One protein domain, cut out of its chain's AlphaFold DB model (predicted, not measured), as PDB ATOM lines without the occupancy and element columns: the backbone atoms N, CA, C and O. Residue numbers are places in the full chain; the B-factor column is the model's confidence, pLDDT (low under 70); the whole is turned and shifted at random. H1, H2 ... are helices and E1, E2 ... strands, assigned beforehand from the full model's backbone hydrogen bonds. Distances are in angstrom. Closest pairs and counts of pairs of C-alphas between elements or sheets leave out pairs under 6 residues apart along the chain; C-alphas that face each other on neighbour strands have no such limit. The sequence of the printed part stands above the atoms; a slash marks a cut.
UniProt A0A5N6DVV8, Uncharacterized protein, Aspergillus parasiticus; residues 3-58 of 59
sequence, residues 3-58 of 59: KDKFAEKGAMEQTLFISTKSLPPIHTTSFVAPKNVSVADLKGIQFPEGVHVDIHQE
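This is residues 3 to 58 of the 59 residues of an uncharacterized protein of Aspergillus parasiticus (UniProt A0A5N6DVV8). You are looking at a narrow slab of three long strands side by side, with E2 in the middle, one short helix, H2, over E3, and another short helix, H1, that only grazes the slab. E1 and E2 form a hairpin, and the chain then passes through H2 to bring E3 in beside E2. The printed part has 56 residues with two named helices and three named strands, in the order H1, E1, E2, H2, E3; the sheet runs E1, E2, E3 and is mixed, and the class is mixed, helices and strands. The whole is compact, with a radius of gyration of the C-alphas of 11.7 A, and elongated, spanning 37 by 20 by 19 A.

Begin at H1, residues 3 to 7, which is on the sheet but only grazes it. Next comes E1, residues 13 to 20; H1 and E1 are near each other, with 6 pairs of C-alphas within 10 A. After E1 find E2, residues 26 to 33, its antiparallel neighbour, with an angle of 167 degrees between their directions; look for N 18 and O 28, 2.8 A apart and within hydrogen-bond range. Then comes H2, residues 39 to 43, whose closest C-alpha pair with E2 is Ala 33 and Val 39, 6.4 A apart. Last is E3, residues 51 to 57, the parallel neighbour of E2 at 21 degrees; N 54 and O 29, 2.8 A apart, are within hydrogen-bond range. H2 is on the sheet and over E3, at a height over the sheet of 8.5 A; the closest C-alphas of H2 and E3 are those of Val 39 and Gln 57, 6.6 A apart. E2, H2 and E3 make a strand-helix-strand unit, two parallel neighbour strands with a helix between them along the chain, and its crossover is right-handed. H1 and H2 are apart. In H1 and H2 every O i to N i+4 pair is within hydrogen-bond range.

Find C-alpha 3 at (31.842, 4.174, 20.568), where H1 begins; it measures 6.6 A. From C-alpha 13 at (40.864, 6.321, 19.210), E1 runs 21.0 A to C-alpha 20. E2 covers 22.2 A and H2 6.1 A. E3 runs 19.6 A and ends at C-alpha 57 at (48.578, 8.123, 27.408).

The two C-alphas farthest apart are those of Leu 23 and Asn 36, at 37.5 A. The printed part has no cut and no long link. Its mean pLDDT is 70.9, and 20 residues are under 70: 3 to 17, 19, and 22 to 25.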
ATOM      1  N   LYS A   3      30.862   3.189  21.036       48.72
ATOM      2  CA  LYS A   3      31.842   4.174  20.568       48.72
ATOM      3  C   LYS A   3      31.535   5.585  21.099       48.72
ATOM      4  O   LYS A   3      32.451   6.333  21.413       48.72
ATOM      5  N   ASP A   4      30.253   5.893  21.293       53.66
ATOM      6  CA  ASP A   4      29.773   7.203  21.744       53.66
ATOM      7  C   ASP A   4      30.179   7.552  23.187       53.66
ATOM      8  O   ASP A   4      30.599   8.673  23.444       53.66
ATOM      9  N   LYS A   5      30.175   6.590  24.123       59.16
ATOM     10  CA  LYS A   5      30.462   6.872  25.547       59.16
ATOM     11  C   LYS A   5      31.928   7.207  25.839       59.16
ATOM     12  O   LYS A   5      32.219   7.922  26.793       59.16
ATOM     13  N   PHE A   6      32.852   6.666  25.047       57.56
ATOM     14  CA  PHE A   6      34.283   6.954  25.183       57.56
ATOM     15  C   PHE A   6      34.639   8.295  24.530       57.56
ATOM     16  O   PHE A   6      35.400   9.072  25.108       57.56
ATOM     17  N   ALA A   7      34.001   8.614  23.398       57.62
ATOM     18  CA  ALA A   7      34.112   9.920  22.758       57.62
ATOM     19  C   ALA A   7      33.595  11.054  23.667       57.62
ATOM     20  O   ALA A   7      34.236  12.099  23.755       57.62
ATOM     21  N   GLU A   8      32.517  10.828  24.429       58.22
ATOM     22  CA  GLU A   8      32.012  11.778  25.441       58.22
ATOM     23  C   GLU A   8      33.018  12.088  26.569       58.22
ATOM     24  O   GLU A   8      32.889  13.102  27.254       58.22
ATOM     25  N   LYS A   9      34.035  11.240  26.767       61.56
ATOM     26  CA  LYS A   9      35.124  11.438  27.740       61.56
ATOM     27  C   LYS A   9      36.438  11.896  27.094       61.56
ATOM     28  O   LYS A   9      37.444  11.997  27.791       61.56
ATOM     29  N   GLY A  10      36.437  12.183  25.790       57.44
ATOM     30  CA  GLY A  10      37.612  12.636  25.040       57.44
ATOM     31  C   GLY A  10      38.522  11.518  24.525       57.44
ATOM     32  O   GLY A  10      39.536  11.816  23.906       57.44
ATOM     33  N   ALA A  11      38.187  10.240  24.730       57.91
ATOM     34  CA  ALA A  11      38.969   9.139  24.170       57.91
ATOM     35  C   ALA A  11      38.716   9.051  22.657       57.91
ATOM     36  O   ALA A  11      37.620   8.699  22.213       57.91
ATOM     37  N   MET A  12      39.723   9.438  21.872       59.12
ATOM     38  CA  MET A  12      39.561   9.744  20.448       59.12
ATOM     39  C   MET A  12      39.855   8.546  19.529       59.12
ATOM     40  O   MET A  12      39.321   8.490  18.423       59.12
ATOM     41  N   GLU A  13      40.583   7.527  19.999       56.38
ATOM     42  CA  GLU A  13      40.864   6.321  19.210       56.38
ATOM     43  C   GLU A  13      40.744   5.031  20.024       56.38
ATOM     44  O   GLU A  13      41.463   4.802  20.996       56.38
ATOM     45  N   GLN A  14      39.830   4.162  19.580       59.62
ATOM     46  CA  GLN A  14      39.805   2.751  19.947       59.62
ATOM     47  C   GLN A  14      40.764   2.025  18.997       59.62
ATOM     48  O   GLN A  14      40.399   1.745  17.854       59.62
ATOM     49  N   THR A  15      41.991   1.763  19.439       60.16
ATOM     50  CA  THR A  15      43.069   1.258  18.570       60.16
ATOM     51  C   THR A  15      42.963  -0.240  18.300       60.16
ATOM     52  O   THR A  15      43.351  -0.701  17.230       60.16
ATOM     53  N   LEU A  16      42.406  -1.020  19.233       61.78
ATOM     54  CA  LEU A  16      42.316  -2.470  19.080       61.78
ATOM     55  C   LEU A  16      41.079  -3.030  19.784       61.78
ATOM     56  O   LEU A  16      40.734  -2.598  20.882       61.78
ATOM     57  N   PHE A  17      40.405  -3.985  19.142       66.31
ATOM     58  CA  PHE A  17      39.344  -4.795  19.742       66.31
ATOM     59  C   PHE A  17      39.638  -6.266  19.454       66.31
ATOM     60  O   PHE A  17      39.462  -6.735  18.328       66.31
ATOM     61  N   ILE A  18      40.111  -6.991  20.465       72.88
ATOM     62  CA  ILE A  18      40.392  -8.424  20.387       72.88
ATOM     63  C   ILE A  18      39.286  -9.155  21.133       72.88
ATOM     64  O   ILE A  18      39.048  -8.901  22.308       72.88
ATOM     65  N   SER A  19      38.622 -10.089  20.462       66.94
ATOM     66  CA  SER A  19      37.704 -11.025  21.111       66.94
ATOM     67  C   SER A  19      38.304 -12.417  21.056       66.94
ATOM     68  O   SER A  19      38.513 -12.963  19.971       66.94
ATOM     69  N   THR A  20      38.594 -12.997  22.216       71.00
ATOM     70  CA  THR A  20      39.046 -14.389  22.277       71.00
ATOM     71  C   THR A  20      37.833 -15.314  22.261       71.00
ATOM     72  O   THR A  20      36.838 -15.064  22.939       71.00
ATOM     73  N   LYS A  21      37.898 -16.402  21.481       70.00
ATOM     74  CA  LYS A  21      36.888 -17.476  21.495       70.00
ATOM     75  C   LYS A  21      37.064 -18.359  22.742       70.00
ATOM     76  O   LYS A  21      37.316 -19.554  22.630       70.00
ATOM     77  N   SER A  22      37.023 -17.748  23.918       65.12
ATOM     78  CA  SER A  22      37.041 -18.402  25.229       65.12
ATOM     79  C   SER A  22      35.611 -18.490  25.782       65.12
ATOM     80  O   SER A  22      34.700 -17.831  25.279       65.12
ATOM     81  N   LEU A  23      35.381 -19.353  26.775       68.81
ATOM     82  CA  LEU A  23      34.114 -19.452  27.507       68.81
ATOM     83  C   LEU A  23      34.404 -19.188  28.995       68.81
ATOM     84  O   LEU A  23      35.000 -20.059  29.631       68.81
ATOM     85  N   PRO A  24      34.012 -18.027  29.552       66.75
ATOM     86  CA  PRO A  24      33.325 -16.908  28.897       66.75
ATOM     87  C   PRO A  24      34.243 -16.123  27.937       66.75
ATOM     88  O   PRO A  24      35.458 -16.113  28.133       66.75
ATOM     89  N   PRO A  25      33.685 -15.475  26.897       69.94
ATOM     90  CA  PRO A  25      34.465 -14.703  25.935       69.94
ATOM     91  C   PRO A  25      35.115 -13.494  26.605       69.94
ATOM     92  O   PRO A  25      34.459 -12.740  27.323       69.94
ATOM     93  N   ILE A  26      36.406 -13.295  26.338       76.56
ATOM     94  CA  ILE A  26      37.148 -12.125  26.811       76.56
ATOM     95  C   ILE A  26      37.278 -11.130  25.662       76.56
ATOM     96  O   ILE A  26      37.844 -11.458  24.610       76.56
ATOM     97  N   HIS A  27      36.773  -9.921  25.889       77.38
ATOM     98  CA  HIS A  27      36.906  -8.778  24.998       77.38
ATOM     99  C   HIS A  27      37.975  -7.843  25.552       77.38
ATOM    100  O   HIS A  27      37.808  -7.298  26.637       77.38
ATOM    101  N   THR A  28      39.050  -7.629  24.807       78.50
ATOM    102  CA  THR A  28      40.081  -6.647  25.145       78.50
ATOM    103  C   THR A  28      39.970  -5.472  24.196       78.50
ATOM    104  O   THR A  28      39.959  -5.661  22.977       78.50
ATOM    105  N   THR A  29      39.901  -4.259  24.736       77.62
ATOM    106  CA  THR A  29      39.921  -3.039  23.937       77.62
ATOM    107  C   THR A  29      40.959  -2.052  24.441       77.62
ATOM    108  O   THR A  29      41.150  -1.918  25.644       77.62
ATOM    109  N   SER A  30      41.636  -1.384  23.513       76.56
ATOM    110  CA  SER A  30      42.662  -0.396  23.831       76.56
ATOM    111  C   SER A  30      42.222   0.998  23.409       76.56
ATOM    112  O   SER A  30      41.703   1.174  22.303       76.56
ATOM    113  N   PHE A  31      42.452   1.977  24.280       75.88
ATOM    114  CA  PHE A  31      42.197   3.389  24.012       75.88
ATOM    115  C   PHE A  31      43.443   4.227  24.266       75.88
ATOM    116  O   PHE A  31      44.247   3.922  25.151       75.88
ATOM    117  N   VAL A  32      43.560   5.317  23.516       78.25
ATOM    118  CA  VAL A  32      44.535   6.372  23.788       78.25
ATOM    119  C   VAL A  32      43.817   7.527  24.481       78.25
ATOM    120  O   VAL A  32      42.838   8.076  23.968       78.25
ATOM    121  N   ALA A  33      44.280   7.851  25.683       79.88
ATOM    122  CA  ALA A  33      43.848   8.999  26.451       79.88
ATOM    123  C   ALA A  33      44.577  10.249  25.932       79.88
ATOM    124  O   ALA A  33      45.814  10.260  25.907       79.88
ATOM    125  N   PRO A  34      43.847  11.306  25.544       73.88
ATOM    126  CA  PRO A  34      44.467  12.555  25.116       73.88
ATOM    127  C   PRO A  34      45.170  13.251  26.295       73.88
ATOM    128  O   PRO A  34      44.842  13.024  27.460       73.88
ATOM    129  N   LYS A  35      46.125  14.147  26.007       76.25
ATOM    130  CA  LYS A  35      46.979  14.812  27.023       76.25
ATOM    131  C   LYS A  35      46.216  15.599  28.094       76.25
ATOM    132  O   LYS A  35      46.741  15.850  29.173       76.25
ATOM    133  N   ASN A  36      44.982  15.997  27.801       77.69
ATOM    134  CA  ASN A  36      44.093  16.721  28.708       77.69
ATOM    135  C   ASN A  36      43.258  15.809  29.625       77.69
ATOM    136  O   ASN A  36      42.494  16.330  30.438       77.69
ATOM    137  N   VAL A  37      43.373  14.483  29.508       76.75
ATOM    138  CA  VAL A  37      42.633  13.508  30.317       76.75
ATOM    139  C   VAL A  37      43.611  12.596  31.058       76.75
ATOM    140  O   VAL A  37      44.532  12.025  30.477       76.75
ATOM    141  N   SER A  38      43.407  12.442  32.366       79.06
ATOM    142  CA  SER A  38      44.228  11.551  33.184       79.06
ATOM    143  C   SER A  38      43.821  10.094  32.977       79.06
ATOM    144  O   SER A  38      42.650   9.731  33.103       79.06
ATOM    145  N   VAL A  39      44.803   9.221  32.742       77.56
ATOM    146  CA  VAL A  39      44.583   7.768  32.664       77.56
ATOM    147  C   VAL A  39      43.972   7.226  33.962       77.56
ATOM    148  O   VAL A  39      43.198   6.271  33.922       77.56
ATOM    149  N   ALA A  40      44.267   7.841  35.114       78.94
ATOM    150  CA  ALA A  40      43.708   7.431  36.401       78.94
ATOM    151  C   ALA A  40      42.184   7.633  36.469       78.94
ATOM    152  O   ALA A  40      41.477   6.747  36.949       78.94
ATOM    153  N   ASP A  41      41.677   8.744  35.924       79.44
ATOM    154  CA  ASP A  41      40.236   9.016  35.851       79.44
ATOM    155  C   ASP A  41      39.521   8.008  34.945       79.44
ATOM    156  O   ASP A  41      38.420   7.548  35.250       79.44
ATOM    157  N   LEU A  42      40.167   7.605  33.848       76.56
ATOM    158  CA  LEU A  42      39.603   6.630  32.917       76.56
ATOM    159  C   LEU A  42      39.657   5.192  33.458       76.56
ATOM    160  O   LEU A  42      38.725   4.421  33.227       76.56
ATOM    161  N   LYS A  43      40.698   4.832  34.222       74.56
ATOM    162  CA  LYS A  43      40.789   3.535  34.921       74.56
ATOM    163  C   LYS A  43      39.772   3.385  36.057       74.56
ATOM    164  O   LYS A  43      39.501   2.263  36.470       74.56
ATOM    165  N   GLY A  44      39.202   4.487  36.548       74.62
ATOM    166  CA  GLY A  44      38.118   4.474  37.534       74.62
ATOM    167  C   GLY A  44      36.756   4.047  36.970       74.62
ATOM    168  O   GLY A  44      35.819   3.823  37.734       74.62
ATOM    169  N   ILE A  45      36.621   3.927  35.645       79.19
ATOM    170  CA  ILE A  45      35.380   3.505  34.995       79.19
ATOM    171  C   ILE A  45      35.227   1.989  35.152       79.19
ATOM    172  O   ILE A  45      36.065   1.217  34.695       79.19
ATOM    173  N   GLN A  46      34.137   1.548  35.784       75.62
ATOM    174  CA  GLN A  46      33.801   0.126  35.822       75.62
ATOM    175  C   GLN A  46      33.315  -0.342  34.452       75.62
ATOM    176  O   GLN A  46      32.356   0.199  33.895       75.62
ATOM    177  N   PHE A  47      33.963  -1.383  33.935       75.06
ATOM    178  CA  PHE A  47      33.552  -2.067  32.718       75.06
ATOM    179  C   PHE A  47      32.759  -3.336  33.051       75.06
ATOM    180  O   PHE A  47      32.960  -3.917  34.119       75.06
ATOM    181  N   PRO A  48      31.848  -3.768  32.160       79.00
ATOM    182  CA  PRO A  48      31.134  -5.029  32.326       79.00
ATOM    183  C   PRO A  48      32.095  -6.217  32.455       79.00
ATOM    184  O   PRO A  48      33.179  -6.211  31.867       79.00
ATOM    185  N   GLU A  49      31.679  -7.263  33.171       74.56
ATOM    186  CA  GLU A  49      32.445  -8.511  33.249       74.56
ATOM    187  C   GLU A  49      32.776  -9.055  31.850       74.56
ATOM    188  O   GLU A  49      31.945  -9.048  30.939       74.56
ATOM    189  N   GLY A  50      34.020  -9.508  31.678       73.69
ATOM    190  CA  GLY A  50      34.544  -9.982  30.394       73.69
ATOM    191  C   GLY A  50      35.115  -8.886  29.484       73.69
ATOM    192  O   GLY A  50      35.702  -9.221  28.455       73.69
ATOM    193  N   VAL A  51      35.015  -7.604  29.859       77.94
ATOM    194  CA  VAL A  51      35.619  -6.483  29.123       77.94
ATOM    195  C   VAL A  51      36.892  -6.012  29.823       77.94
ATOM    196  O   VAL A  51      36.853  -5.409  30.891       77.94
ATOM    197  N   HIS A  52      38.031  -6.263  29.191       79.19
ATOM    198  CA  HIS A  52      39.321  -5.707  29.574       79.19
ATOM    199  C   HIS A  52      39.576  -4.441  28.767       79.19
ATOM    200  O   HIS A  52      39.498  -4.450  27.538       79.19
ATOM    201  N   VAL A  53      39.889  -3.351  29.461       80.12
ATOM    202  CA  VAL A  53      40.197  -2.071  28.833       80.12
ATOM    203  C   VAL A  53      41.616  -1.673  29.175       80.12
ATOM    204  O   VAL A  53      41.973  -1.561  30.346       80.12
ATOM    205  N   ASP A  54      42.409  -1.458  28.140       81.31
ATOM    206  CA  ASP A  54      43.789  -1.030  28.242       81.31
ATOM    207  C   ASP A  54      43.900   0.427  27.775       81.31
ATOM    208  O   ASP A  54      43.370   0.800  26.727       81.31
ATOM    209  N   ILE A  55      44.500   1.291  28.592       79.50
ATOM    210  CA  ILE A  55      44.496   2.740  28.361       79.50
ATOM    211  C   ILE A  55      45.931   3.236  28.366       79.50
ATOM    212  O   ILE A  55      46.618   3.142  29.385       79.50
ATOM    213  N   HIS A  56      46.339   3.803  27.237       77.88
ATOM    214  CA  HIS A  56      47.639   4.432  27.047       77.88
ATOM    215  C   HIS A  56      47.490   5.952  27.062       77.88
ATOM    216  O   HIS A  56      46.469   6.472  26.625       77.88
ATOM    217  N   GLN A  57      48.499   6.668  27.550       76.00
ATOM    218  CA  GLN A  57      48.578   8.123  27.408       76.00
ATOM    219  C   GLN A  57      49.178   8.447  26.033       76.00
ATOM    220  O   GLN A  57      50.128   7.786  25.623       76.00
ATOM    221  N   GLU A  58      48.635   9.438  25.327       70.06
ATOM    222  CA  GLU A  58      49.274   9.994  24.129       70.06
ATOM    223  C   GLU A  58      50.622  10.657  24.495       70.06
ATOM    224  O   GLU A  58      50.647  11.540  25.357       70.06
TER     225      GLU A  58